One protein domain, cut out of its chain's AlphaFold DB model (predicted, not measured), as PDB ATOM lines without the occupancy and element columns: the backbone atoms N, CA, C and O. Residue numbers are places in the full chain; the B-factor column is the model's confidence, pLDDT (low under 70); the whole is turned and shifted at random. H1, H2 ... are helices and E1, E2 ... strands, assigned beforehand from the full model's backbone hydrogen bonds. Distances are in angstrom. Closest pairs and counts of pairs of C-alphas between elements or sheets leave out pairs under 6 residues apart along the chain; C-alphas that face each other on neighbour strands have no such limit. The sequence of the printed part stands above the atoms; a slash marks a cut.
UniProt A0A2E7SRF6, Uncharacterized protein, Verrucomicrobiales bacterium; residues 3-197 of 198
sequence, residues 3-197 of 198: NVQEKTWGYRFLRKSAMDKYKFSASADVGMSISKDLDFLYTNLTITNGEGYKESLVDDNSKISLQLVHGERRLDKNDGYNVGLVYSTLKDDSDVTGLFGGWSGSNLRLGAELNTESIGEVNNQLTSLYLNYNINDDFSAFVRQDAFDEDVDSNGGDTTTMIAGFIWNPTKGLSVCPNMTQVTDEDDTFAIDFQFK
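Overview. This is residues 3 to 197 of the 198 residues of an uncharacterized protein of Verrucomicrobiales bacterium (UniProt A0A2E7SRF6). One broad sheet of eleven long strands curls like part of a barrel, open between its edges E1 and E11, with two short helices, H1 and H2, in its hollow. The strands follow one another across the sheet from E1 to E11, all antiparallel. The printed part has 195 residues, in the order H1, H2, then E1 to E11, and its class is mostly strand. The whole is compact, with a radius of gyration of the C-alphas of 17.8 A and spans of 51 by 46 by 30 A.

Along the chain. The sheet's strands are E1, residues 31 to 38; E2, residues 41 to 49; E3, residues 62 to 71; E4, residues 80 to 90, 33.0 A long from first to last C-alpha; E5, residues 94 to 105, 36.8 A; E6, residues 108 to 119, 36.6 A; E7, residues 122 to 134, 40.0 A; E8, residues 139 to 149, 33.6 A; E9, residues 159 to 171, 36.8 A; E10, residues 174 to 183; and E11, residues 189 to 196. H1 is residues 3 to 9, 9.9 A long, and H2 is residues 18 to 21. C-alpha 3 is at (28.031, -11.816, 20.550), C-alpha 31 at (39.615, -3.162, 21.472) and C-alpha 196 at (11.313, 0.508, 22.757).

Arrangement. The sheet is twisted, and the way across it turns by 130 degrees. E1 to E11 form a meander, each strand the antiparallel neighbour of the one before. Among its hairpins is E5 and E6, at 174 degrees, with N 99 and O 114 2.8 A apart, within hydrogen-bond range. In the hairpin of E1 and E2, N 34 and O 45 are 2.8 A apart; in that of E10 and E11, at 154 degrees, N 177 and O 193 are 2.8 A apart. The edge strands E1 and E11 are apart. H1 is on the sheet at a height over the sheet of 7.5 A, only just over E5 alone: 5 of its C-alphas fall on E5 and 2 on E6. It runs slantwise to the strands, at 46 degrees to E5 on the local plane; its closest C-alphas to E5 are Thr 8 and Gly 102, 6.5 A. H2 only grazes the sheet, with its residues 18 to 19; the C-alphas of Ala 18 and Ser 128 are its closest to E7, 6.5 A. H1 and H2 are near each other. In H1 every O i to N i+4 pair is within hydrogen-bond range; H2 is too short for such a pair.

Size, cuts and confidence. The C-alphas farthest apart are those of Val 58 and Asn 136, 53.5 A. The printed part has no cut. The link from E2 to E3, residues 50 to 61, is long. The mean pLDDT of the printed part is 81.9; residues 18 to 30, 49 to 62, 91 to 92 and 152 to 157 are under 70.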
ATOM      1  N   ASN A   3      28.993 -12.392  21.502       74.25
ATOM      2  CA  ASN A   3      28.031 -11.816  20.550       74.25
ATOM      3  C   ASN A   3      27.056 -12.868  19.984       74.25
ATOM      4  O   ASN A   3      25.863 -12.606  19.876       74.25
ATOM      5  N   VAL A   4      27.548 -14.061  19.628       75.19
ATOM      6  CA  VAL A   4      26.691 -15.125  19.074       75.19
ATOM      7  C   VAL A   4      25.790 -15.732  20.147       75.19
ATOM      8  O   VAL A   4      24.599 -15.852  19.908       75.19
ATOM      9  N   GLN A   5      26.318 -16.015  21.336       79.50
ATOM     10  CA  GLN A   5      25.552 -16.463  22.509       79.50
ATOM     11  C   GLN A   5      24.411 -15.495  22.848       79.50
ATOM     12  O   GLN A   5      23.253 -15.882  22.972       79.50
ATOM     13  N   GLU A   6      24.705 -14.194  22.868       79.44
ATOM     14  CA  GLU A   6      23.706 -13.150  23.082       79.44
ATOM     15  C   GLU A   6      22.616 -13.130  22.003       79.44
ATOM     16  O   GLU A   6      21.445 -12.904  22.310       79.44
ATOM     17  N   LYS A   7      22.979 -13.387  20.742       81.75
ATOM     18  CA  LYS A   7      22.023 -13.512  19.633       81.75
ATOM     19  C   LYS A   7      21.210 -14.804  19.717       81.75
ATOM     20  O   LYS A   7      20.019 -14.765  19.433       81.75
ATOM     21  N   THR A   8      21.806 -15.917  20.139       76.31
ATOM     22  CA  THR A   8      21.092 -17.176  20.396       76.31
ATOM     23  C   THR A   8      20.095 -17.004  21.552       76.31
ATOM     24  O   THR A   8      18.961 -17.466  21.449       76.31
ATOM     25  N   TRP A   9      20.449 -16.255  22.604       83.69
ATOM     26  CA  TRP A   9      19.516 -15.860  23.667       83.69
ATOM     27  C   TRP A   9      18.433 -14.890  23.170       83.69
ATOM     28  O   TRP A   9      17.253 -15.062  23.462       83.69
ATOM     29  N   GLY A  10      18.812 -13.866  22.407       75.81
ATOM     30  CA  GLY A  10      17.914 -12.952  21.697       75.81
ATOM     31  C   GLY A  10      17.189 -11.895  22.545       75.81
ATOM     32  O   GLY A  10      16.632 -10.959  21.972       75.81
ATOM     33  N   TYR A  11      17.222 -11.978  23.880       80.44
ATOM     34  CA  TYR A  11      16.522 -11.049  24.782       80.44
ATOM     35  C   TYR A  11      17.463 -10.270  25.717       80.44
ATOM     36  O   TYR A  11      17.247 -10.196  26.928       80.44
ATOM     37  N   ARG A  12      18.491  -9.615  25.145       74.31
ATOM     38  CA  ARG A  12      19.445  -8.758  25.895       74.31
ATOM     39  C   ARG A  12      18.767  -7.689  26.760       74.31
ATOM     40  O   ARG A  12      19.324  -7.303  27.780       74.31
ATOM     41  N   PHE A  13      17.588  -7.210  26.358       74.12
ATOM     42  CA  PHE A  13      16.849  -6.195  27.114       74.12
ATOM     43  C   PHE A  13      16.329  -6.699  28.466       74.12
ATOM     44  O   PHE A  13      16.178  -5.892  29.371       74.12
ATOM     45  N   LEU A  14      16.089  -8.007  28.603       73.06
ATOM     46  CA  LEU A  14      15.667  -8.630  29.861       73.06
ATOM     47  C   LEU A  14      16.873  -9.000  30.711       73.06
ATOM     48  O   LEU A  14      16.978  -8.660  31.889       73.06
ATOM     49  N   ARG A  15      17.803  -9.726  30.091       75.19
ATOM     50  CA  ARG A  15      19.016 -10.208  30.739       75.19
ATOM     51  C   ARG A  15      20.161 -10.237  29.743       75.19
ATOM     52  O   ARG A  15      20.005 -10.699  28.612       75.19
ATOM     53  N   LYS A  16      21.324  -9.782  30.210       76.06
ATOM     54  CA  LYS A  16      22.622  -9.979  29.557       76.06
ATOM     55  C   LYS A  16      22.918 -11.478  29.377       76.06
ATOM     56  O   LYS A  16      22.273 -12.316  30.013       76.06
ATOM     57  N   SER A  17      23.873 -11.827  28.513       73.44
ATOM     58  CA  SER A  17      24.367 -13.210  28.426       73.44
ATOM     59  C   SER A  17      24.959 -13.649  29.768       73.44
ATOM     60  O   SER A  17      25.367 -12.806  30.573       73.44
ATOM     61  N   ALA A  18      25.017 -14.960  30.007       69.75
ATOM     62  CA  ALA A  18      25.481 -15.504  31.281       69.75
ATOM     63  C   ALA A  18      26.895 -14.978  31.603       69.75
ATOM     64  O   ALA A  18      27.114 -14.398  32.662       69.75
ATOM     65  N   MET A  19      27.812 -15.037  30.632       69.06
ATOM     66  CA  MET A  19      29.178 -14.517  30.784       69.06
ATOM     67  C   MET A  19      29.265 -13.018  31.122       69.06
ATOM     68  O   MET A  19      30.185 -12.614  31.825       69.06
ATOM     69  N   ASP A  20      28.354 -12.179  30.612       66.19
ATOM     70  CA  ASP A  20      28.336 -10.730  30.899       66.19
ATOM     71  C   ASP A  20      27.702 -10.462  32.281       66.19
ATOM     72  O   ASP A  20      28.137  -9.568  33.003       66.19
ATOM     73  N   LYS A  21      26.717 -11.271  32.707       66.56
ATOM     74  CA  LYS A  21      26.116 -11.180  34.052       66.56
ATOM     75  C   LYS A  21      27.114 -11.565  35.152       66.56
ATOM     76  O   LYS A  21      27.249 -10.818  36.117       66.56
ATOM     77  N   TYR A  22      27.807 -12.693  34.988       61.84
ATOM     78  CA  TYR A  22      28.746 -13.243  35.977       61.84
ATOM     79  C   TYR A  22      30.187 -12.741  35.799       61.84
ATOM     80  O   TYR A  22      31.084 -13.195  36.489       61.84
ATOM     81  N   LYS A  23      30.417 -11.771  34.901       67.06
ATOM     82  CA  LYS A  23      31.712 -11.102  34.671       67.06
ATOM     83  C   LYS A  23      32.866 -11.975  34.151       67.06
ATOM     84  O   LYS A  23      33.954 -11.436  33.984       67.06
ATOM     85  N   PHE A  24      32.600 -13.204  33.702       60.19
ATOM     86  CA  PHE A  24      33.556 -14.058  32.963       60.19
ATOM     87  C   PHE A  24      34.158 -13.326  31.746       60.19
ATOM     88  O   PHE A  24      35.222 -13.646  31.208       60.19
ATOM     89  N   SER A  25      33.468 -12.303  31.231       58.25
ATOM     90  CA  SER A  25      34.124 -11.335  30.362       58.25
ATOM     91  C   SER A  25      33.515  -9.945  30.450       58.25
ATOM     92  O   SER A  25      32.347  -9.754  30.117       58.25
ATOM     93  N   ALA A  26      34.333  -8.959  30.824       56.88
ATOM     94  CA  ALA A  26      33.959  -7.553  30.762       56.88
ATOM     95  C   ALA A  26      33.724  -7.091  29.310       56.88
ATOM     96  O   ALA A  26      34.447  -7.459  28.378       56.88
ATOM     97  N   SER A  27      32.709  -6.246  29.115       53.62
ATOM     98  CA  SER A  27      32.530  -5.497  27.870       53.62
ATOM     99  C   SER A  27      33.599  -4.407  27.814       53.62
ATOM    100  O   SER A  27      33.461  -3.392  28.484       53.62
ATOM    101  N   ALA A  28      34.674  -4.643  27.066       58.38
ATOM    102  CA  ALA A  28      35.828  -3.749  27.020       58.38
ATOM    103  C   ALA A  28      35.506  -2.342  26.483       58.38
ATOM    104  O   ALA A  28      34.662  -2.185  25.597       58.38
ATOM    105  N   ASP A  29      36.257  -1.350  26.969       52.28
ATOM    106  CA  ASP A  29      36.130   0.060  26.581       52.28
ATOM    107  C   ASP A  29      36.742   0.345  25.204       52.28
ATOM    108  O   ASP A  29      36.196   1.111  24.409       52.28
ATOM    109  N   VAL A  30      37.873  -0.300  24.897       66.56
ATOM    110  CA  VAL A  30      38.562  -0.193  23.608       66.56
ATOM    111  C   VAL A  30      39.190  -1.537  23.250       66.56
ATOM    112  O   VAL A  30      39.873  -2.172  24.056       66.56
ATOM    113  N   GLY A  31      38.988  -1.964  22.006       71.06
ATOM    114  CA  GLY A  31      39.615  -3.162  21.472       71.06
ATOM    115  C   GLY A  31      39.582  -3.215  19.956       71.06
ATOM    116  O   GLY A  31      38.853  -2.478  19.293       71.06
ATOM    117  N   MET A  32      40.379  -4.122  19.413       79.62
ATOM    118  CA  MET A  32      40.426  -4.443  17.995       79.62
ATOM    119  C   MET A  32      39.913  -5.864  17.802       79.62
ATOM    120  O   MET A  32      40.254  -6.764  18.562       79.62
ATOM    121  N   SER A  33      39.076  -6.076  16.790       82.62
ATOM    122  CA  SER A  33      38.599  -7.413  16.434       82.62
ATOM    123  C   SER A  33      38.808  -7.672  14.954       82.62
ATOM    124  O   SER A  33      38.500  -6.819  14.122       82.62
ATOM    125  N   ILE A  34      39.316  -8.855  14.633       86.19
ATOM    126  CA  ILE A  34      39.453  -9.359  13.274       86.19
ATOM    127  C   ILE A  34      38.592 -10.607  13.178       86.19
ATOM    128  O   ILE A  34      38.848 -11.609  13.844       86.19
ATOM    129  N   SER A  35      37.585 -10.550  12.312       87.88
ATOM    130  CA  SER A  35      36.725 -11.691  12.031       87.88
ATOM    131  C   SER A  35      36.882 -12.162  10.597       87.88
ATOM    132  O   SER A  35      36.920 -11.342   9.678       87.88
ATOM    133  N   LYS A  36      36.910 -13.477  10.402       88.12
ATOM    134  CA  LYS A  36      36.931 -14.119   9.094       88.12
ATOM    135  C   LYS A  36      35.807 -15.140   9.011       88.12
ATOM    136  O   LYS A  36      35.665 -15.985   9.888       88.12
ATOM    137  N   ASP A  37      35.027 -15.034   7.946       86.69
ATOM    138  CA  ASP A  37      34.022 -16.022   7.577       86.69
ATOM    139  C   ASP A  37      34.679 -17.000   6.601       86.69
ATOM    140  O   ASP A  37      35.129 -16.606   5.524       86.69
ATOM    141  N   LEU A  38      34.844 -18.247   7.021       83.62
ATOM    142  CA  LEU A  38      35.133 -19.367   6.134       83.62
ATOM    143  C   LEU A  38      33.794 -20.090   5.992       83.62
ATOM    144  O   LEU A  38      33.129 -20.255   7.001       83.62
ATOM    145  N   ASP A  39      33.376 -20.519   4.802       79.12
ATOM    146  CA  ASP A  39      32.007 -21.023   4.546       79.12
ATOM    147  C   ASP A  39      31.450 -22.010   5.597       79.12
ATOM    148  O   ASP A  39      30.248 -22.057   5.847       79.12
ATOM    149  N   PHE A  40      32.326 -22.797   6.229       83.06
ATOM    150  CA  PHE A  40      31.987 -23.724   7.306       83.06
ATOM    151  C   PHE A  40      32.375 -23.232   8.713       83.06
ATOM    152  O   PHE A  40      32.009 -23.866   9.687       83.06
ATOM    153  N   LEU A  41      33.162 -22.177   8.882       88.31
ATOM    154  CA  LEU A  41      33.647 -21.724  10.182       88.31
ATOM    155  C   LEU A  41      33.807 -20.205  10.222       88.31
ATOM    156  O   LEU A  41      34.664 -19.624   9.556       88.31
ATOM    157  N   TYR A  42      33.047 -19.570  11.099       89.50
ATOM    158  CA  TYR A  42      33.272 -18.191  11.484       89.50
ATOM    159  C   TYR A  42      34.295 -18.126  12.618       89.50
ATOM    160  O   TYR A  42      34.096 -18.705  13.685       89.50
ATOM    161  N   THR A  43      35.362 -17.365  12.406       88.81
ATOM    162  CA  THR A  43      36.405 -17.122  13.404       88.81
ATOM    163  C   THR A  43      36.460 -15.641  13.729       88.81
ATOM    164  O   THR A  43      36.489 -14.805  12.828       88.81
ATOM    165  N   ASN A  44      36.528 -15.296  15.009       87.94
ATOM    166  CA  ASN A  44      36.711 -13.930  15.475       87.94
ATOM    167  C   ASN A  44      37.796 -13.880  16.551       87.94
ATOM    168  O   ASN A  44      37.660 -14.510  17.595       87.94
ATOM    169  N   LEU A  45      38.855 -13.120  16.289       86.56
ATOM    170  CA  LEU A  45      39.913 -12.818  17.244       86.56
ATOM    171  C   LEU A  45      39.734 -11.377  17.719       86.56
ATOM    172  O   LEU A  45      39.719 -10.453  16.910       86.56
ATOM    173  N   THR A  46      39.621 -11.186  19.024       85.06
ATOM    174  CA  THR A  46      39.439  -9.890  19.668       85.06
ATOM    175  C   THR A  46      40.577  -9.658  20.652       85.06
ATOM    176  O   THR A  46      40.866 -10.516  21.476       85.06
ATOM    177  N   ILE A  47      41.209  -8.492  20.572       80.81
ATOM    178  CA  ILE A  47      42.209  -8.020  21.527       80.81
ATOM    179  C   ILE A  47      41.650  -6.757  22.164       80.81
ATOM    180  O   ILE A  47      41.274  -5.816  21.462       80.81
ATOM    181  N   THR A  48      41.571  -6.737  23.484       77.56
ATOM    182  CA  THR A  48      40.987  -5.636  24.255       77.56
ATOM    183  C   THR A  48      41.912  -5.231  25.385       77.56
ATOM    184  O   THR A  48      42.610  -6.075  25.945       77.56
ATOM    185  N   ASN A  49      41.899  -3.946  25.734       68.56
ATOM    186  CA  ASN A  49      42.500  -3.491  26.983       68.56
ATOM    187  C   ASN A  49      41.610  -3.979  28.146       68.56
ATOM    188  O   ASN A  49      40.387  -3.867  28.038       68.56
ATOM    189  N   GLY A  50      42.191  -4.631  29.154       58.53
ATOM    190  CA  GLY A  50      41.484  -5.428  30.166       58.53
ATOM    191  C   GLY A  50      40.519  -4.671  31.085       58.53
ATOM    192  O   GLY A  50      40.387  -3.455  30.996       58.53
ATOM    193  N   GLU A  51      39.833  -5.471  31.916       54.47
ATOM    194  CA  GLU A  51      38.831  -5.269  32.999       54.47
ATOM    195  C   GLU A  51      37.842  -4.088  33.021       54.47
ATOM    196  O   GLU A  51      36.815  -4.198  33.688       54.47
ATOM    197  N   GLY A  52      38.029  -3.015  32.261       48.91
ATOM    198  CA  GLY A  52      37.109  -1.882  32.236       48.91
ATOM    199  C   GLY A  52      37.113  -1.053  33.531       48.91
ATOM    200  O   GLY A  52      37.106  -1.552  34.652       48.91
ATOM    201  N   TYR A  53      37.097   0.266  33.352       44.50
ATOM    202  CA  TYR A  53      36.838   1.341  34.327       44.50
ATOM    203  C   TYR A  53      37.512   1.406  35.719       44.50
ATOM    204  O   TYR A  53      37.393   2.478  36.318       44.50
ATOM    205  N   LYS A  54      38.184   0.390  36.280       42.78
ATOM    206  CA  LYS A  54      38.622   0.453  37.695       42.78
ATOM    207  C   LYS A  54      40.115   0.496  37.991       42.78
ATOM    208  O   LYS A  54      40.442   0.994  39.062       42.78
ATOM    209  N   GLU A  55      41.003   0.113  37.082       40.22
ATOM    210  CA  GLU A  55      42.444   0.172  37.358       40.22
ATOM    211  C   GLU A  55      43.211   0.907  36.255       40.22
ATOM    212  O   GLU A  55      42.910   0.819  35.063       40.22
ATOM    213  N   SER A  56      44.159   1.736  36.695       35.72
ATOM    214  CA  SER A  56      44.950   2.635  35.857       35.72
ATOM    215  C   SER A  56      45.854   1.843  34.906       35.72
ATOM    216  O   SER A  56      46.350   0.781  35.259       35.72
ATOM    217  N   LEU A  57      46.109   2.419  33.726       40.66
ATOM    218  CA  LEU A  57      46.893   1.951  32.562       40.66
ATOM    219  C   LEU A  57      48.375   1.560  32.824       40.66
ATOM    220  O   LEU A  57      49.223   1.769  31.958       40.66
ATOM    221  N   VAL A  58      48.729   1.072  34.013       45.16
ATOM    222  CA  VAL A  58      50.116   0.794  34.421       45.16
ATOM    223  C   VAL A  58      50.462  -0.696  34.358       45.16
ATOM    224  O   VAL A  58      51.628  -0.995  34.117       45.16
ATOM    225  N   ASP A  59      49.487  -1.605  34.470       46.81
ATOM    226  CA  ASP A  59      49.718  -3.043  34.273       46.81
ATOM    227  C   ASP A  59      49.169  -3.538  32.932       46.81
ATOM    228  O   ASP A  59      48.096  -3.143  32.470       46.81
ATOM    229  N   ASP A  60      49.964  -4.385  32.282       52.69
ATOM    230  CA  ASP A  60      49.847  -4.879  30.907       52.69
ATOM    231  C   ASP A  60      48.712  -5.924  30.763       52.69
ATOM    232  O   ASP A  60      48.898  -7.010  30.207       52.69
ATOM    233  N   ASN A  61      47.516  -5.592  31.263       59.97
ATOM    234  CA  ASN A  61      46.334  -6.456  31.360       59.97
ATOM    235  C   ASN A  61      45.594  -6.560  30.020       59.97
ATOM    236  O   ASN A  61      44.394  -6.313  29.908       59.97
ATOM    237  N   SER A  62      46.315  -6.894  28.954       64.94
ATOM    238  CA  SER A  62      45.701  -7.153  27.652       64.94
ATOM    239  C   SER A  62      44.916  -8.470  27.679       64.94
ATOM    240  O   SER A  62      45.427  -9.514  28.090       64.94
ATOM    241  N   LYS A  63      43.655  -8.428  27.231       76.25
ATOM    242  CA  LYS A  63      42.790  -9.605  27.093       76.25
ATOM    243  C   LYS A  63      42.730 -10.021  25.633       76.25
ATOM    244  O   LYS A  63      42.361  -9.220  24.770       76.25
ATOM    245  N   ILE A  64      43.056 -11.280  25.361       82.19
ATOM    246  CA  ILE A  64      42.913 -11.884  24.035       82.19
ATOM    247  C   ILE A  64      41.750 -12.865  24.097       82.19
ATOM    248  O   ILE A  64      41.707 -13.724  24.972       82.19
ATOM    249  N   SER A  65      40.810 -12.740  23.165       84.50
ATOM    250  CA  SER A  65      39.656 -13.623  23.027       84.50
ATOM    251  C   SER A  65      39.582 -14.198  21.618       84.50
ATOM    252  O   SER A  65      39.625 -13.465  20.633       84.50
ATOM    253  N   LEU A  66      39.385 -15.504  21.516       88.19
ATOM    254  CA  LEU A  66      39.112 -16.229  20.287       88.19
ATOM    255  C   LEU A  66      37.691 -16.796  20.346       88.19
ATOM    256  O   LEU A  66      37.294 -17.399  21.335       88.19
ATOM    257  N   GLN A  67      36.925 -16.622  19.275       91.19
ATOM    258  CA  GLN A  67      35.608 -17.223  19.099       91.19
ATOM    259  C   GLN A  67      35.570 -17.975  17.772       91.19
ATOM    260  O   GLN A  67      35.843 -17.398  16.721       91.19
ATOM    261  N   LEU A  68      35.205 -19.250  17.829       91.12
ATOM    262  CA  LEU A  68      35.025 -20.140  16.689       91.12
ATOM    263  C   LEU A  68      33.564 -20.573  16.653       91.12
ATOM    264  O   LEU A  68      33.041 -21.015  17.669       91.12
ATOM    265  N   VAL A  69      32.891 -20.440  15.514       92.94
ATOM    266  CA  VAL A  69      31.462 -20.749  15.381       92.94
ATOM    267  C   VAL A  69      31.204 -21.457  14.066       92.94
ATOM    268  O   VAL A  69      31.555 -20.957  13.002       92.94
ATOM    269  N   HIS A  70      30.544 -22.600  14.140       92.38
ATOM    270  CA  HIS A  70      30.041 -23.341  12.996       92.38
ATOM    271  C   HIS A  70      28.513 -23.212  12.950       92.38
ATOM    272  O   HIS A  70      27.845 -23.470  13.954       92.38
ATOM    273  N   GLY A  71      27.960 -22.827  11.797       91.00
ATOM    274  CA  GLY A  71      26.515 -22.689  11.582       91.00
ATOM    275  C   GLY A  71      25.979 -21.250  11.664       91.00
ATOM    276  O   GLY A  71      26.701 -20.277  11.445       91.00
ATOM    277  N   GLU A  72      24.682 -21.114  11.946       90.31
ATOM    278  CA  GLU A  72      23.942 -19.848  11.892       90.31
ATOM    279  C   GLU A  72      24.237 -18.944  13.103       90.31
ATOM    280  O   GLU A  72      23.963 -19.267  14.254       90.31
ATOM    281  N   ARG A  73      24.755 -17.740  12.862       86.88
ATOM    282  CA  ARG A  73      25.148 -16.789  13.919       86.88
ATOM    283  C   ARG A  73      23.982 -15.947  14.441       86.88
ATOM    284  O   ARG A  73      24.133 -15.243  15.440       86.88
ATOM    285  N   ARG A  74      22.859 -15.940  13.725       85.88
ATOM    286  CA  ARG A  74      21.644 -15.168  13.998       85.88
ATOM    287  C   ARG A  74      20.442 -16.093  14.137       85.88
ATOM    288  O   ARG A  74      19.458 -15.937  13.421       85.88
ATOM    289  N   LEU A  75      20.498 -17.008  15.106       87.00
ATOM    290  CA  LEU A  75      19.348 -17.851  15.463       87.00
ATOM    291  C   LEU A  75      18.141 -17.041  15.972       87.00
ATOM    292  O   LEU A  75      17.050 -17.572  16.108       87.00
ATOM    293  N   ASP A  76      18.302 -15.743  16.249       83.81
ATOM    294  CA  ASP A  76      17.195 -14.813  16.489       83.81
ATOM    295  C   ASP A  76      16.432 -14.367  15.248       83.81
ATOM    296  O   ASP A  76      15.354 -13.791  15.383       83.81
ATOM    297  N   LYS A  77      16.990 -14.586  14.059       86.00
ATOM    298  CA  LYS A  77      16.403 -14.153  12.787       86.00
ATOM    299  C   LYS A  77      16.230 -15.281  11.784       86.00
ATOM    300  O   LYS A  77      15.328 -15.201  10.959       86.00
ATOM    301  N   ASN A  78      17.105 -16.272  11.840       89.75
ATOM    302  CA  ASN A  78      17.198 -17.342  10.867       89.75
ATOM    303  C   ASN A  78      17.075 -18.691  11.573       89.75
ATOM    304  O   ASN A  78      17.625 -18.888  12.660       89.75
ATOM    305  N   ASP A  79      16.410 -19.627  10.908       92.81
ATOM    306  CA  ASP A  79      16.377 -21.019  11.331       92.81
ATOM    307  C   ASP A  79      17.696 -21.720  10.992       92.81
ATOM    308  O   ASP A  79      18.352 -21.421   9.992       92.81
ATOM    309  N   GLY A  80      18.085 -22.674  11.831       93.69
ATOM    310  CA  GLY A  80      19.339 -23.397  11.702       93.69
ATOM    311  C   GLY A  80      19.864 -23.866  13.048       93.69
ATOM    312  O   GLY A  80      19.141 -23.939  14.039       93.69
ATOM    313  N   TYR A  81      21.152 -24.182  13.088       93.69
ATOM    314  CA  TYR A  81      21.858 -24.517  14.316       93.69
ATOM    315  C   TYR A  81      23.179 -23.766  14.375       93.69
ATOM    316  O   TYR A  81      23.726 -23.379  13.339       93.69
ATOM    317  N   ASN A  82      23.708 -23.591  15.580       92.88
ATOM    318  CA  ASN A  82      25.090 -23.207  15.776       92.88
ATOM    319  C   ASN A  82      25.745 -24.014  16.882       92.88
ATOM    320  O   ASN A  82      25.096 -24.486  17.811       92.88
ATOM    321  N   VAL A  83      27.051 -24.179  16.740       93.38
ATOM    322  CA  VAL A  83      27.938 -24.689  17.778       93.38
ATOM    323  C   VAL A  83      29.179 -23.823  17.740       93.38
ATOM    324  O   VAL A  83      29.703 -23.530  16.663       93.38
ATOM    325  N   GLY A  84      29.652 -23.391  18.897       92.00
ATOM    326  CA  GLY A  84      30.831 -22.556  18.967       92.00
ATOM    327  C   GLY A  84      31.634 -22.752  20.234       92.00
ATOM    328  O   GLY A  84      31.136 -23.196  21.264       92.00
ATOM    329  N   LEU A  85      32.903 -22.399  20.113       92.12
ATOM    330  CA  LEU A  85      33.874 -22.365  21.186       92.12
ATOM    331  C   LEU A  85      34.324 -20.923  21.379       92.12
ATOM    332  O   LEU A  85      34.562 -20.195  20.411       92.12
ATOM    333  N   VAL A  86      34.453 -20.514  22.629       89.56
ATOM    334  CA  VAL A  86      35.088 -19.264  23.027       89.56
ATOM    335  C   VAL A  86      36.250 -19.584  23.945       89.56
ATOM    336  O   VAL A  86      36.156 -20.449  24.807       89.56
ATOM    337  N   TYR A  87      37.357 -18.894  23.743       88.06
ATOM    338  CA  TYR A  87      38.503 -18.943  24.628       88.06
ATOM    339  C   TYR A  87      38.962 -17.519  24.878       88.06
ATOM    340  O   TYR A  87      39.022 -16.714  23.949       88.06
ATOM    341  N   SER A  88      39.296 -17.196  26.113       85.50
ATOM    342  CA  SER A  88      39.915 -15.937  26.467       85.50
ATOM    343  C   SER A  88      41.013 -16.160  27.469       85.50
ATOM    344  O   SER A  88      40.872 -16.983  28.357       85.50
ATOM    345  N   THR A  89      42.051 -15.350  27.376       82.88
ATOM    346  CA  THR A  89      43.086 -15.269  28.397       82.88
ATOM    347  C   THR A  89      43.331 -13.806  28.730       82.88
ATOM    348  O   THR A  89      43.371 -12.951  27.833       82.88
ATOM    349  N   LEU A  90      43.415 -13.522  30.024       77.38
ATOM    350  CA  LEU A  90      44.043 -12.334  30.569       77.38
ATOM    351  C   LEU A  90      45.473 -12.728  30.936       77.38
ATOM    352  O   LEU A  90      45.696 -13.761  31.570       77.38
ATOM    353  N   LYS A  91      46.441 -11.941  30.475       63.97
ATOM    354  CA  LYS A  91      47.860 -12.225  30.683       63.97
ATOM    355  C   LYS A  91      48.154 -12.368  32.187       63.97
ATOM    356  O   LYS A  91      47.939 -11.424  32.931       63.97
ATOM    357  N   ASP A  92      48.631 -13.553  32.572       60.28
ATOM    358  CA  ASP A  92      49.104 -13.929  33.915       60.28
ATOM    359  C   ASP A  92      48.060 -13.984  35.053       60.28
ATOM    360  O   ASP A  92      48.460 -14.105  36.209       60.28
ATOM    361  N   ASP A  93      46.753 -13.967  34.754       71.12
ATOM    362  CA  ASP A  93      45.722 -13.861  35.808       71.12
ATOM    363  C   ASP A  93      44.562 -14.863  35.659       71.12
ATOM    364  O   ASP A  93      44.229 -15.588  36.597       71.12
ATOM    365  N   SER A  94      43.958 -14.955  34.468       78.38
ATOM    366  CA  SER A  94      42.774 -15.798  34.270       78.38
ATOM    367  C   SER A  94      42.581 -16.282  32.840       78.38
ATOM    368  O   SER A  94      42.913 -15.604  31.858       78.38
ATOM    369  N   ASP A  95      41.990 -17.464  32.707       85.38
ATOM    370  CA  ASP A  95      41.539 -18.012  31.438       85.38
ATOM    371  C   ASP A  95      40.067 -18.407  31.497       85.38
ATOM    372  O   ASP A  95      39.546 -18.860  32.508       85.38
ATOM    373  N   VAL A  96      39.374 -18.197  30.383       86.00
ATOM    374  CA  VAL A  96      37.950 -18.486  30.246       86.00
ATOM    375  C   VAL A  96      37.752 -19.319  29.004       86.00
ATOM    376  O   VAL A  96      38.029 -18.865  27.894       86.00
ATOM    377  N   THR A  97      37.216 -20.517  29.176       89.75
ATOM    378  CA  THR A  97      36.841 -21.407  28.080       89.75
ATOM    379  C   THR A  97      35.336 -21.590  28.086       89.75
ATOM    380  O   THR A  97      34.738 -21.836  29.123       89.75
ATOM    381  N   GLY A  98      34.700 -21.485  26.926       91.00
ATOM    382  CA  GLY A  98      33.268 -21.681  26.792       91.00
ATOM    383  C   GLY A  98      32.912 -22.500  25.565       91.00
ATOM    384  O   GLY A  98      33.488 -22.337  24.492       91.00
ATOM    385  N   LEU A  99      31.925 -23.366  25.723       93.19
ATOM    386  CA  LEU A  99      31.255 -24.096  24.664       93.19
ATOM    387  C   LEU A  99      29.802 -23.644  24.644       93.19
ATOM    388  O   LEU A  99      29.140 -23.581  25.676       93.19
ATOM    389  N   PHE A 100      29.284 -23.349  23.464       93.81
ATOM    390  CA  PHE A 100      27.876 -23.036  23.304       93.81
ATOM    391  C   PHE A 100      27.307 -23.711  22.073       93.81
ATOM    392  O   PHE A 100      28.012 -24.011  21.109       93.81
ATOM    393  N   GLY A 101      26.001 -23.912  22.092       95.06
ATOM    394  CA  GLY A 101      25.272 -24.345  20.923       95.06
ATOM    395  C   GLY A 101      23.806 -23.990  21.023       95.06
ATOM    396  O   GLY A 101      23.260 -23.795  22.107       95.06
ATOM    397  N   GLY A 102      23.160 -23.910  19.875       94.81
ATOM    398  CA  GLY A 102      21.745 -23.622  19.805       94.81
ATOM    399  C   GLY A 102      21.128 -24.055  18.497       94.81
ATOM    400  O   GLY A 102      21.803 -24.403  17.529       94.81
ATOM    401  N   TRP A 103      19.807 -24.038  18.494       95.12
ATOM    402  CA  TRP A 103      18.981 -24.401  17.363       95.12
ATOM    403  C   TRP A 103      17.754 -23.494  17.314       95.12
ATOM    404  O   TRP A 103      17.178 -23.169  18.353       95.12
ATOM    405  N   SER A 104      17.361 -23.094  16.109       95.06
ATOM    406  CA  SER A 104      16.115 -22.384  15.826       95.06
ATOM    407  C   SER A 104      15.385 -23.071  14.683       95.06
ATOM    408  O   SER A 104      15.984 -23.368  13.647       95.06
ATOM    409  N   GLY A 105      14.093 -23.304  14.863       93.75
ATOM    410  CA  GLY A 105      13.219 -23.833  13.832       93.75
ATOM    411  C   GLY A 105      11.788 -23.992  14.320       93.75
ATOM    412  O   GLY A 105      11.536 -24.242  15.497       93.75
ATOM    413  N   SER A 106      10.825 -23.882  13.402       91.44
ATOM    414  CA  SER A 106       9.397 -24.091  13.709       91.44
ATOM    415  C   SER A 106       8.906 -23.253  14.902       91.44
ATOM    416  O   SER A 106       8.215 -23.766  15.781       91.44
ATOM    417  N   ASN A 107       9.292 -21.973  14.945       91.81
ATOM    418  CA  ASN A 107       8.975 -21.020  16.019       91.81
ATOM    419  C   ASN A 107       9.582 -21.339  17.396       91.81
ATOM    420  O   ASN A 107       9.298 -20.633  18.364       91.81
ATOM    421  N   LEU A 108      10.424 -22.365  17.504       93.19
ATOM    422  CA  LEU A 108      11.137 -22.729  18.720       93.19
ATOM    423  C   LEU A 108      12.619 -22.392  18.557       93.19
ATOM    424  O   LEU A 108      13.234 -22.729  17.550       93.19
ATOM    425  N   ARG A 109      13.206 -21.772  19.578       94.50
ATOM    426  CA  ARG A 109      14.642 -21.517  19.665       94.50
ATOM    427  C   ARG A 109      15.166 -21.950  21.020       94.50
ATOM    428  O   ARG A 109      14.728 -21.434  22.045       94.50
ATOM    429  N   LEU A 110      16.146 -22.837  21.015       94.69
ATOM    430  CA  LEU A 110      16.810 -23.343  22.210       94.69
ATOM    431  C   LEU A 110      18.318 -23.136  22.111       94.69
ATOM    432  O   LEU A 110      18.884 -23.148  21.020       94.69
ATOM    433  N   GLY A 111      18.973 -22.963  23.248       93.75
ATOM    434  CA  GLY A 111      20.423 -22.920  23.309       93.75
ATOM    435  C   GLY A 111      20.940 -23.241  24.695       93.75
ATOM    436  O   GLY A 111      20.229 -23.098  25.689       93.75
ATOM    437  N   ALA A 112      22.170 -23.725  24.722       93.50
ATOM    438  CA  ALA A 112      22.889 -24.087  25.922       93.50
ATOM    439  C   ALA A 112      24.319 -23.549  25.850       93.50
ATOM    440  O   ALA A 112      24.928 -23.482  24.778       93.50
ATOM    441  N   GLU A 113      24.851 -23.180  27.004       92.06
ATOM    442  CA  GLU A 113      26.191 -22.637  27.170       92.06
ATOM    443  C   GLU A 113      26.830 -23.277  28.396       92.06
ATOM    444  O   GLU A 113      26.182 -23.429  29.428       92.06
ATOM    445  N   LEU A 114      28.098 -23.634  28.270       89.81
ATOM    446  CA  LEU A 114      28.951 -24.171  29.318       89.81
ATOM    447  C   LEU A 114      30.213 -23.325  29.305       89.81
ATOM    448  O   LEU A 114      30.930 -23.327  28.310       89.81
ATOM    449  N   ASN A 115      30.466 -22.577  30.366       89.25
ATOM    450  CA  ASN A 115      31.639 -21.725  30.478       89.25
ATOM    451  C   ASN A 115      32.384 -22.075  31.760       89.25
ATOM    452  O   ASN A 115      31.763 -22.281  32.797       89.25
ATOM    453  N   THR A 116      33.702 -22.113  31.678       86.94
ATOM    454  CA  THR A 116      34.607 -22.347  32.796       86.94
ATOM    455  C   THR A 116      35.592 -21.194  32.837       86.94
ATOM    456  O   THR A 116      36.128 -20.805  31.796       86.94
ATOM    457  N   GLU A 117      35.793 -20.634  34.019       85.31
ATOM    458  CA  GLU A 117      36.783 -19.601  34.292       85.31
ATOM    459  C   GLU A 117      37.765 -20.136  35.328       85.31
ATOM    460  O   GLU A 117      37.355 -20.533  36.415       85.31
ATOM    461  N   SER A 118      39.045 -20.151  34.975       82.00
ATOM    462  CA  SER A 118      40.133 -20.572  35.852       82.00
ATOM    463  C   SER A 118      40.896 -19.327  36.307       82.00
ATOM    464  O   SER A 118      41.376 -18.546  35.478       82.00
ATOM    465  N   ILE A 119      40.995 -19.129  37.622       79.38
ATOM    466  CA  ILE A 119      41.745 -18.037  38.258       79.38
ATOM    467  C   ILE A 119      42.694 -18.669  39.279       79.38
ATOM    468  O   ILE A 119      42.298 -19.021  40.393       79.38
ATOM    469  N   GLY A 120      43.961 -18.849  38.902       78.81
ATOM    470  CA  GLY A 120      44.932 -19.561  39.737       78.81
ATOM    471  C   GLY A 120      44.542 -21.029  39.964       78.81
ATOM    472  O   GLY A 120      44.587 -21.823  39.030       78.81
ATOM    473  N   GLU A 121      44.201 -21.393  41.205       72.94
ATOM    474  CA  GLU A 121      43.740 -22.744  41.586       72.94
ATOM    475  C   GLU A 121      42.207 -22.868  41.658       72.94
ATOM    476  O   GLU A 121      41.702 -23.965  41.867       72.94
ATOM    477  N   VAL A 122      41.468 -21.767  41.477       76.50
ATOM    478  CA  VAL A 122      40.003 -21.738  41.575       76.50
ATOM    479  C   VAL A 122      39.380 -21.895  40.192       76.50
ATOM    480  O   VAL A 122      39.720 -21.150  39.269       76.50
ATOM    481  N   ASN A 123      38.431 -22.827  40.064       79.56
ATOM    482  CA  ASN A 123      37.690 -23.076  38.828       79.56
ATOM    483  C   ASN A 123      36.207 -22.751  39.018       79.56
ATOM    484  O   ASN A 123      35.492 -23.484  39.692       79.56
ATOM    485  N   ASN A 124      35.723 -21.693  38.374       83.00
ATOM    486  CA  ASN A 124      34.308 -21.334  38.360       83.00
ATOM    487  C   ASN A 124      33.618 -21.955  37.145       83.00
ATOM    488  O   ASN A 124      34.147 -21.902  36.029       83.00
ATOM    489  N   GLN A 125      32.401 -22.472  37.316       85.44
ATOM    490  CA  GLN A 125      31.614 -23.033  36.220       85.44
ATOM    491  C   GLN A 125      30.265 -22.327  36.074       85.44
ATOM    492  O   GLN A 125      29.529 -22.096  37.025       85.44
ATOM    493  N   LEU A 126      29.912 -22.002  34.833       86.38
ATOM    494  CA  LEU A 126      28.673 -21.331  34.476       86.38
ATOM    495  C   LEU A 126      27.974 -22.070  33.343       86.38
ATOM    496  O   LEU A 126      28.411 -22.045  32.188       86.38
ATOM    497  N   THR A 127      26.834 -22.660  33.666       89.12
ATOM    498  CA  THR A 127      25.950 -23.307  32.699       89.12
ATOM    499  C   THR A 127      24.720 -22.444  32.470       89.12
ATOM    500  O   THR A 127      24.115 -21.948  33.413       89.12
ATOM    501  N   SER A 128      24.316 -22.266  31.218       90.00
ATOM    502  CA  SER A 128      23.081 -21.567  30.864       90.00
ATOM    503  C   SER A 128      22.286 -22.405  29.881       90.00
ATOM    504  O   SER A 128      22.840 -22.927  28.919       90.00
ATOM    505  N   LEU A 129      20.986 -22.522  30.109       93.44
ATOM    506  CA  LEU A 129      20.035 -23.138  29.200       93.44
ATOM    507  C   LEU A 129      18.909 -22.147  28.958       93.44
ATOM    508  O   LEU A 129      18.352 -21.583  29.898       93.44
ATOM    509  N   TYR A 130      18.533 -21.949  27.704       92.56
ATOM    510  CA  TYR A 130      17.437 -21.063  27.355       92.56
ATOM    511  C   TYR A 130      16.580 -21.635  26.239       92.56
ATOM    512  O   TYR A 130      17.061 -22.259  25.296       92.56
ATOM    513  N   LEU A 131      15.283 -21.379  26.353       93.69
ATOM    514  CA  LEU A 131      14.248 -21.804  25.432       93.69
ATOM    515  C   LEU A 131      13.315 -20.628  25.181       93.69
ATOM    516  O   LEU A 131      12.883 -19.940  26.101       93.69
ATOM    517  N   ASN A 132      12.990 -20.416  23.916       94.50
ATOM    518  CA  ASN A 132      12.107 -19.363  23.451       94.50
ATOM    519  C   ASN A 132      11.125 -19.970  22.459       94.50
ATOM    520  O   ASN A 132      11.528 -20.728  21.578       94.50
ATOM    521  N   TYR A 133       9.852 -19.625  22.585       94.06
ATOM    522  CA  TYR A 133       8.798 -20.128  21.722       94.06
ATOM    523  C   TYR A 133       7.918 -18.976  21.243       94.06
ATOM    524  O   TYR A 133       7.305 -18.277  22.051       94.06
ATOM    525  N   ASN A 134       7.851 -18.778  19.928       93.62
ATOM    526  CA  ASN A 134       6.965 -17.803  19.305       93.62
ATOM    527  C   ASN A 134       5.589 -18.446  19.106       93.62
ATOM    528  O   ASN A 134       5.410 -19.341  18.280       93.62
ATOM    529  N   ILE A 135       4.612 -17.996  19.888       92.69
ATOM    530  CA  ILE A 135       3.237 -18.500  19.840       92.69
ATOM    531  C   ILE A 135       2.547 -17.960  18.581       92.69
ATOM    532  O   ILE A 135       1.823 -18.682  17.898       92.69
ATOM    533  N   ASN A 136       2.784 -16.685  18.277       91.69
ATOM    534  CA  ASN A 136       2.373 -15.993  17.059       91.69
ATOM    535  C   ASN A 136       3.279 -14.761  16.849       91.69
ATOM    536  O   ASN A 136       4.276 -14.603  17.553       91.69
ATOM    537  N   ASP A 137       2.936 -13.891  15.897       87.38
ATOM    538  CA  ASP A 137       3.739 -12.704  15.565       87.38
ATOM    539  C   ASP A 137       3.829 -11.675  16.712       87.38
ATOM    540  O   ASP A 137       4.813 -10.939  16.815       87.38
ATOM    541  N   ASP A 138       2.836 -11.654  17.605       91.88
ATOM    542  CA  ASP A 138       2.726 -10.676  18.689       91.88
ATOM    543  C   ASP A 138       3.138 -11.246  20.051       91.88
ATOM    544  O   ASP A 138       3.472 -10.481  20.955       91.88
ATOM    545  N   PHE A 139       3.121 -12.568  20.226       92.94
ATOM    546  CA  PHE A 139       3.329 -13.234  21.507       92.94
ATOM    547  C   PHE A 139       4.436 -14.284  21.438       92.94
ATOM    548  O   PHE A 139       4.371 -15.246  20.667       92.94
ATOM    549  N   SER A 140       5.388 -14.162  22.356       94.62
ATOM    550  CA  SER A 140       6.428 -15.159  22.601       94.62
ATOM    551  C   SER A 140       6.469 -15.517  24.081       94.62
ATOM    552  O   SER A 140       6.152 -14.699  24.940       94.62
ATOM    553  N   ALA A 141       6.893 -16.731  24.394       95.19
ATOM    554  CA  ALA A 141       7.231 -17.148  25.746       95.19
ATOM    555  C   ALA A 141       8.708 -17.522  25.803       95.19
ATOM    556  O   ALA A 141       9.281 -17.976  24.809       95.19
ATOM    557  N   PHE A 142       9.323 -17.355  26.965       95.38
ATOM    558  CA  PHE A 142      10.690 -17.795  27.177       95.38
ATOM    559  C   PHE A 142      10.886 -18.345  28.579       95.38
ATOM    560  O   PHE A 142      10.188 -17.985  29.529       95.38
ATOM    561  N   VAL A 143      11.892 -19.196  28.687       95.19
ATOM    562  CA  VAL A 143      12.449 -19.658  29.945       95.19
ATOM    563  C   VAL A 143      13.957 -19.730  29.799       95.19
ATOM    564  O   VAL A 143      14.485 -20.090  28.746       95.19
ATOM    565  N   ARG A 144      14.660 -19.364  30.859       93.25
ATOM    566  CA  ARG A 144      16.102 -19.477  30.949       93.25
ATOM    567  C   ARG A 144      16.493 -19.874  32.355       93.25
ATOM    568  O   ARG A 144      15.934 -19.369  33.323       93.25
ATOM    569  N   GLN A 145      17.466 -20.758  32.442       92.25
ATOM    570  CA  GLN A 145      18.066 -21.208  33.679       92.25
ATOM    571  C   GLN A 145      19.574 -21.030  33.570       92.25
ATOM    572  O   GLN A 145      20.189 -21.503  32.617       92.25
ATOM    573  N   ASP A 146      20.149 -20.341  34.542       90.44
ATOM    574  CA  ASP A 146      21.581 -20.161  34.707       90.44
ATOM    575  C   ASP A 146      21.977 -20.862  36.011       90.44
ATOM    576  O   ASP A 146      21.391 -20.579  37.053       90.44
ATOM    577  N   ALA A 147      22.937 -21.777  35.955       88.12
ATOM    578  CA  ALA A 147      23.545 -22.411  37.118       88.12
ATOM    579  C   ALA A 147      24.996 -21.948  37.208       88.12
ATOM    580  O   ALA A 147      25.751 -22.092  36.242       88.12
ATOM    581  N   PHE A 148      25.347 -21.352  38.340       84.81
ATOM    582  CA  PHE A 148      26.672 -20.830  38.613       84.81
ATOM    583  C   PHE A 148      27.238 -21.506  39.855       84.81
ATOM    584  O   PHE A 148      26.609 -21.463  40.909       84.81
ATOM    585  N   ASP A 149      28.397 -22.122  39.681       81.38
ATOM    586  CA  ASP A 149      29.148 -22.838  40.702       81.38
ATOM    587  C   ASP A 149      30.463 -22.075  40.931       81.38
ATOM    588  O   ASP A 149      31.252 -21.865  39.993       81.38
ATOM    589  N   GLU A 150      30.624 -21.564  42.154       70.94
ATOM    590  CA  GLU A 150      31.824 -20.862  42.606       70.94
ATOM    591  C   GLU A 150      32.790 -21.889  43.198       70.94
ATOM    592  O   GLU A 150      32.553 -22.389  44.295       70.94
ATOM    593  N   ASP A 151      33.905 -22.120  42.501       71.81
ATOM    594  CA  ASP A 151      34.942 -23.088  42.872       71.81
ATOM    595  C   ASP A 151      34.459 -24.551  42.949       71.81
ATOM    596  O   ASP A 151      34.141 -25.053  44.021       71.81
ATOM    597  N   VAL A 152      34.512 -25.269  41.819       67.88
ATOM    598  CA  VAL A 152      34.071 -26.679  41.684       67.88
ATOM    599  C   VAL A 152      34.792 -27.645  42.649       67.88
ATOM    600  O   VAL A 152      34.290 -28.734  42.940       67.88
ATOM    601  N   ASP A 153      35.978 -27.278  43.150       62.28
ATOM    602  CA  ASP A 153      36.752 -28.091  44.100       62.28
ATOM    603  C   ASP A 153      36.390 -27.802  45.577       62.28
ATOM    604  O   ASP A 153      36.766 -28.554  46.487       62.28
ATOM    605  N   SER A 154      35.610 -26.749  45.828       57.69
ATOM    606  CA  SER A 154      35.071 -26.334  47.123       57.69
ATOM    607  C   SER A 154      33.552 -26.564  47.160       57.69
ATOM    608  O   SER A 154      32.871 -26.504  46.150       57.69
ATOM    609  N   ASN A 155      32.958 -26.786  48.338       55.44
ATOM    610  CA  ASN A 155      31.489 -26.762  48.502       55.44
ATOM    611  C   ASN A 155      30.949 -25.307  48.448       55.44
ATOM    612  O   ASN A 155      30.146 -24.909  49.302       55.44
ATOM    613  N   GLY A 156      31.458 -24.481  47.528       49.78
ATOM    614  CA  GLY A 156      30.975 -23.126  47.283       49.78
ATOM    615  C   GLY A 156      29.529 -23.179  46.796       49.78
ATOM    616  O   GLY A 156      29.121 -24.120  46.131       49.78
ATOM    617  N   GLY A 157      28.693 -22.246  47.242       59.84
ATOM    618  CA  GLY A 157      27.245 -22.354  47.064       59.84
ATOM    619  C   GLY A 157      26.811 -22.298  45.597       59.84
ATOM    620  O   GLY A 157      26.935 -21.255  44.957       59.84
ATOM    621  N   ASP A 158      26.211 -23.384  45.110       74.44
ATOM    622  CA  ASP A 158      25.549 -23.445  43.807       74.44
ATOM    623  C   ASP A 158      24.421 -22.408  43.713       74.44
ATOM    624  O   ASP A 158      23.344 -22.563  44.299       74.44
ATOM    625  N   THR A 159      24.618 -21.356  42.921       81.81
ATOM    626  CA  THR A 159      23.572 -20.366  42.661       81.81
ATOM    627  C   THR A 159      22.863 -20.690  41.356       81.81
ATOM    628  O   THR A 159      23.363 -20.426  40.260       81.81
ATOM    629  N   THR A 160      21.631 -21.188  41.455       86.25
ATOM    630  CA  THR A 160      20.748 -21.316  40.291       86.25
ATOM    631  C   THR A 160      19.818 -20.109  40.195       86.25
ATOM    632  O   THR A 160      19.102 -19.783  41.139       86.25
ATOM    633  N   THR A 161      19.807 -19.449  39.037       88.88
ATOM    634  CA  THR A 161      18.826 -18.426  38.659       88.88
ATOM    635  C   THR A 161      17.932 -18.955  37.543       88.88
ATOM    636  O   THR A 161      18.418 -19.300  36.468       88.88
ATOM    637  N   MET A 162      16.620 -18.932  37.735       92.00
ATOM    638  CA  MET A 162      15.637 -19.208  36.693       92.00
ATOM    639  C   MET A 162      14.853 -17.936  36.375       92.00
ATOM    640  O   MET A 162      14.418 -17.226  37.273       92.00
ATOM    641  N   ILE A 163      14.652 -17.639  35.096       92.94
ATOM    642  CA  ILE A 163      13.770 -16.569  34.636       92.94
ATOM    643  C   ILE A 163      12.802 -17.123  33.597       92.94
ATOM    644  O   ILE A 163      13.200 -17.821  32.665       92.94
ATOM    645  N   ALA A 164      11.527 -16.794  33.738       94.94
ATOM    646  CA  ALA A 164      10.499 -17.141  32.769       94.94
ATOM    647  C   ALA A 164       9.557 -15.961  32.556       94.94
ATOM    648  O   ALA A 164       9.331 -15.154  33.460       94.94
ATOM    649  N   GLY A 165       8.997 -15.853  31.358       94.25
ATOM    650  CA  GLY A 165       8.091 -14.758  31.051       94.25
ATOM    651  C   GLY A 165       7.438 -14.863  29.688       94.25
ATOM    652  O   GLY A 165       7.703 -15.769  28.893       94.25
ATOM    653  N   PHE A 166       6.576 -13.886  29.433       94.81
ATOM    654  CA  PHE A 166       5.897 -13.703  28.160       94.81
ATOM    655  C   PHE A 166       6.289 -12.357  27.584       94.81
ATOM    656  O   PHE A 166       6.392 -11.377  28.310       94.81
ATOM    657  N   ILE A 167       6.468 -12.299  26.275       94.38
ATOM    658  CA  ILE A 167       6.729 -11.073  25.539       94.38
ATOM    659  C   ILE A 167       5.521 -10.816  24.660       94.38
ATOM    660  O   ILE A 167       5.145 -11.660  23.851       94.38
ATOM    661  N   TRP A 168       4.941  -9.637  24.826       94.44
ATOM    662  CA  TRP A 168       3.856  -9.133  24.009       94.44
ATOM    663  C   TRP A 168       4.334  -7.928  23.201       94.44
ATOM    664  O   TRP A 168       4.857  -6.962  23.760       94.44
ATOM    665  N   ASN A 169       4.144  -7.975  21.888       93.38
ATOM    666  CA  ASN A 169       4.479  -6.920  20.942       93.38
ATOM    667  C   ASN A 169       3.185  -6.261  20.429       93.38
ATOM    668  O   ASN A 169       2.752  -6.555  19.321       93.38
ATOM    669  N   PRO A 170       2.535  -5.371  21.204       88.19
ATOM    670  CA  PRO A 170       1.255  -4.761  20.818       88.19
ATOM    671  C   PRO A 170       1.327  -3.934  19.528       88.19
ATOM    672  O   PRO A 170       0.318  -3.703  18.867       88.19
ATOM    673  N   THR A 171       2.509  -3.414  19.206       90.56
ATOM    674  CA  THR A 171       2.766  -2.647  17.993       90.56
ATOM    675  C   THR A 171       4.234  -2.773  17.607       90.56
ATOM    676  O   THR A 171       5.092  -3.109  18.430       90.56
ATOM    677  N   LYS A 172       4.551  -2.450  16.352       86.06
ATOM    678  CA  LYS A 172       5.937  -2.382  15.889       86.06
ATOM    679  C   LYS A 172       6.702  -1.352  16.719       86.06
ATOM    680  O   LYS A 172       6.315  -0.189  16.778       86.06
ATOM    681  N   GLY A 173       7.797  -1.793  17.333       86.69
ATOM    682  CA  GLY A 173       8.675  -0.934  18.126       86.69
ATOM    683  C   GLY A 173       8.423  -0.958  19.634       86.69
ATOM    684  O   GLY A 173       9.237  -0.395  20.356       86.69
ATOM    685  N   LEU A 174       7.375  -1.629  20.125       91.12
ATOM    686  CA  LEU A 174       7.126  -1.806  21.560       91.12
ATOM    687  C   LEU A 174       7.039  -3.290  21.915       91.12
ATOM    688  O   LEU A 174       6.232  -4.013  21.338       91.12
ATOM    689  N   SER A 175       7.811  -3.702  22.917       92.50
ATOM    690  CA  SER A 175       7.683  -5.004  23.569       92.50
ATOM    691  C   SER A 175       7.418  -4.809  25.061       92.50
ATOM    692  O   SER A 175       8.113  -4.034  25.720       92.50
ATOM    693  N   VAL A 176       6.425  -5.519  25.587       94.00
ATOM    694  CA  VAL A 176       6.057  -5.562  27.006       94.00
ATOM    695  C   VAL A 176       6.312  -6.970  27.518       94.00
ATOM    696  O   VAL A 176       5.868  -7.935  26.898       94.00
ATOM    697  N   CYS A 177       7.023  -7.097  28.633       95.12
ATOM    698  CA  CYS A 177       7.478  -8.385  29.125       95.12
ATOM    699  C   CYS A 177       7.256  -8.560  30.633       95.12
ATOM    700  O   CYS A 177       8.166  -8.289  31.423       95.12
ATOM    701  N   PRO A 178       6.081  -9.053  31.060       94.12
ATOM    702  CA  PRO A 178       5.939  -9.617  32.394       94.12
ATOM    703  C   PRO A 178       6.829 -10.859  32.540       94.12
ATOM    704  O   PRO A 178       6.759 -11.795  31.738       94.12
ATOM    705  N   ASN A 179       7.665 -10.869  33.571       94.38
ATOM    706  CA  ASN A 179       8.565 -11.972  33.874       94.38
ATOM    707  C   ASN A 179       8.707 -12.192  35.380       94.38
ATOM    708  O   ASN A 179       8.437 -11.312  36.196       94.38
ATOM    709  N   MET A 180       9.130 -13.401  35.727       94.00
ATOM    710  CA  MET A 180       9.439 -13.810  37.084       94.00
ATOM    711  C   MET A 180      10.852 -14.378  37.105       94.00
ATOM    712  O   MET A 180      11.202 -15.194  36.249       94.00
ATOM    713  N   THR A 181      11.658 -13.928  38.059       93.12
ATOM    714  CA  THR A 181      13.001 -14.439  38.327       93.12
ATOM    715  C   THR A 181      13.007 -15.102  39.697       93.12
ATOM    716  O   THR A 181      12.583 -14.487  40.668       93.12
ATOM    717  N   GLN A 182      13.516 -16.323  39.764       91.12
ATOM    718  CA  GLN A 182      13.775 -17.061  40.991       91.12
ATOM    719  C   GLN A 182      15.281 -17.280  41.110       91.12
ATOM    720  O   GLN A 182      15.925 -17.686  40.139       91.12
ATOM    721  N   VAL A 183      15.842 -17.000  42.279       89.75
ATOM    722  CA  VAL A 183      17.251 -17.242  42.601       89.75
ATOM    723  C   VAL A 183      17.291 -18.151  43.824       89.75
ATOM    724  O   VAL A 183      16.438 -18.056  44.702       89.75
ATOM    725  N   THR A 184      18.239 -19.084  43.842       85.19
ATOM    726  CA  THR A 184      18.427 -19.992  44.980       85.19
ATOM    727  C   THR A 184      18.688 -19.171  46.244       85.19
ATOM    728  O   THR A 184      19.485 -18.242  46.205       85.19
ATOM    729  N   ASP A 185      17.984 -19.499  47.329       81.56
ATOM    730  CA  ASP A 185      18.050 -18.808  48.626       81.56
ATOM    731  C   ASP A 185      17.627 -17.320  48.634       81.56
ATOM    732  O   ASP A 185      17.872 -16.613  49.614       81.56
ATOM    733  N   GLU A 186      16.918 -16.850  47.600       85.94
ATOM    734  CA  GLU A 186      16.314 -15.511  47.551       85.94
ATOM    735  C   GLU A 186      14.797 -15.564  47.293       85.94
ATOM    736  O   GLU A 186      14.244 -16.574  46.855       85.94
ATOM    737  N   ASP A 187      14.112 -14.445  47.551       86.00
ATOM    738  CA  ASP A 187      12.690 -14.292  47.247       86.00
ATOM    739  C   ASP A 187      12.438 -14.158  45.734       86.00
ATOM    740  O   ASP A 187      13.167 -13.478  45.000       86.00
ATOM    741  N   ASP A 188      11.330 -14.743  45.273       88.88
ATOM    742  CA  ASP A 188      10.886 -14.617  43.887       88.88
ATOM    743  C   ASP A 188      10.642 -13.143  43.521       88.88
ATOM    744  O   ASP A 188       9.897 -12.410  44.176       88.88
ATOM    745  N   THR A 189      11.228 -12.710  42.408       92.12
ATOM    746  CA  THR A 189      11.081 -11.349  41.893       92.12
ATOM    747  C   THR A 189      10.157 -11.339  40.684       92.12
ATOM    748  O   THR A 189      10.461 -11.938  39.653       92.12
ATOM    749  N   PHE A 190       9.059 -10.592  40.769       93.44
ATOM    750  CA  PHE A 190       8.204 -10.288  39.621       93.44
ATOM    751  C   PHE A 190       8.550  -8.914  39.039       93.44
ATOM    752  O   PHE A 190       8.642  -7.928  39.772       93.44
ATOM    753  N   ALA A 191       8.697  -8.838  37.719       92.50
ATOM    754  CA  ALA A 191       9.000  -7.604  37.005       92.50
ATOM    755  C   ALA A 191       8.181  -7.486  35.713       92.50
ATOM    756  O   ALA A 191       7.725  -8.473  35.134       92.50
ATOM    757  N   ILE A 192       8.000  -6.248  35.250       93.25
ATOM    758  CA  ILE A 192       7.448  -5.955  33.928       93.25
ATOM    759  C   ILE A 192       8.438  -5.047  33.211       93.25
ATOM    760  O   ILE A 192       8.586  -3.878  33.564       93.25
ATOM    761  N   ASP A 193       9.095  -5.594  32.196       92.19
ATOM    762  CA  ASP A 193      10.081  -4.883  31.396       92.19
ATOM    763  C   ASP A 193       9.463  -4.340  30.107       92.19
ATOM    764  O   ASP A 193       8.608  -4.973  29.481       92.19
ATOM    765  N   PHE A 194       9.929  -3.168  29.683       91.38
ATOM    766  CA  PHE A 194       9.495  -2.517  28.450       91.38
ATOM    767  C   PHE A 194      10.699  -2.279  27.543       91.38
ATOM    768  O   PHE A 194      11.707  -1.714  27.968       91.38
ATOM    769  N   GLN A 195      10.583  -2.662  26.274       91.31
ATOM    770  CA  GLN A 195      11.577  -2.366  25.249       91.31
ATOM    771  C   GLN A 195      10.963  -1.486  24.164       91.31
ATOM    772  O   GLN A 195       9.965  -1.855  23.547       91.31
ATOM    773  N   PHE A 196      11.623  -0.363  23.886       88.88
ATOM    774  CA  PHE A 196      11.313   0.508  22.757       88.88
ATOM    775  C   PHE A 196      12.406   0.364  21.693       88.88
ATOM    776  O   PHE A 196      13.590   0.537  21.989       88.88
ATOM    777  N   LYS A 197      12.020   0.012  20.464       84.25
ATOM    778  CA  LYS A 197      12.904  -0.054  19.292       84.25
ATOM    779  C   LYS A 197      12.540   1.097  18.361       84.25
ATOM    780  O   LYS A 197      11.412   1.141  17.870       84.25
TER     781      LYS A 197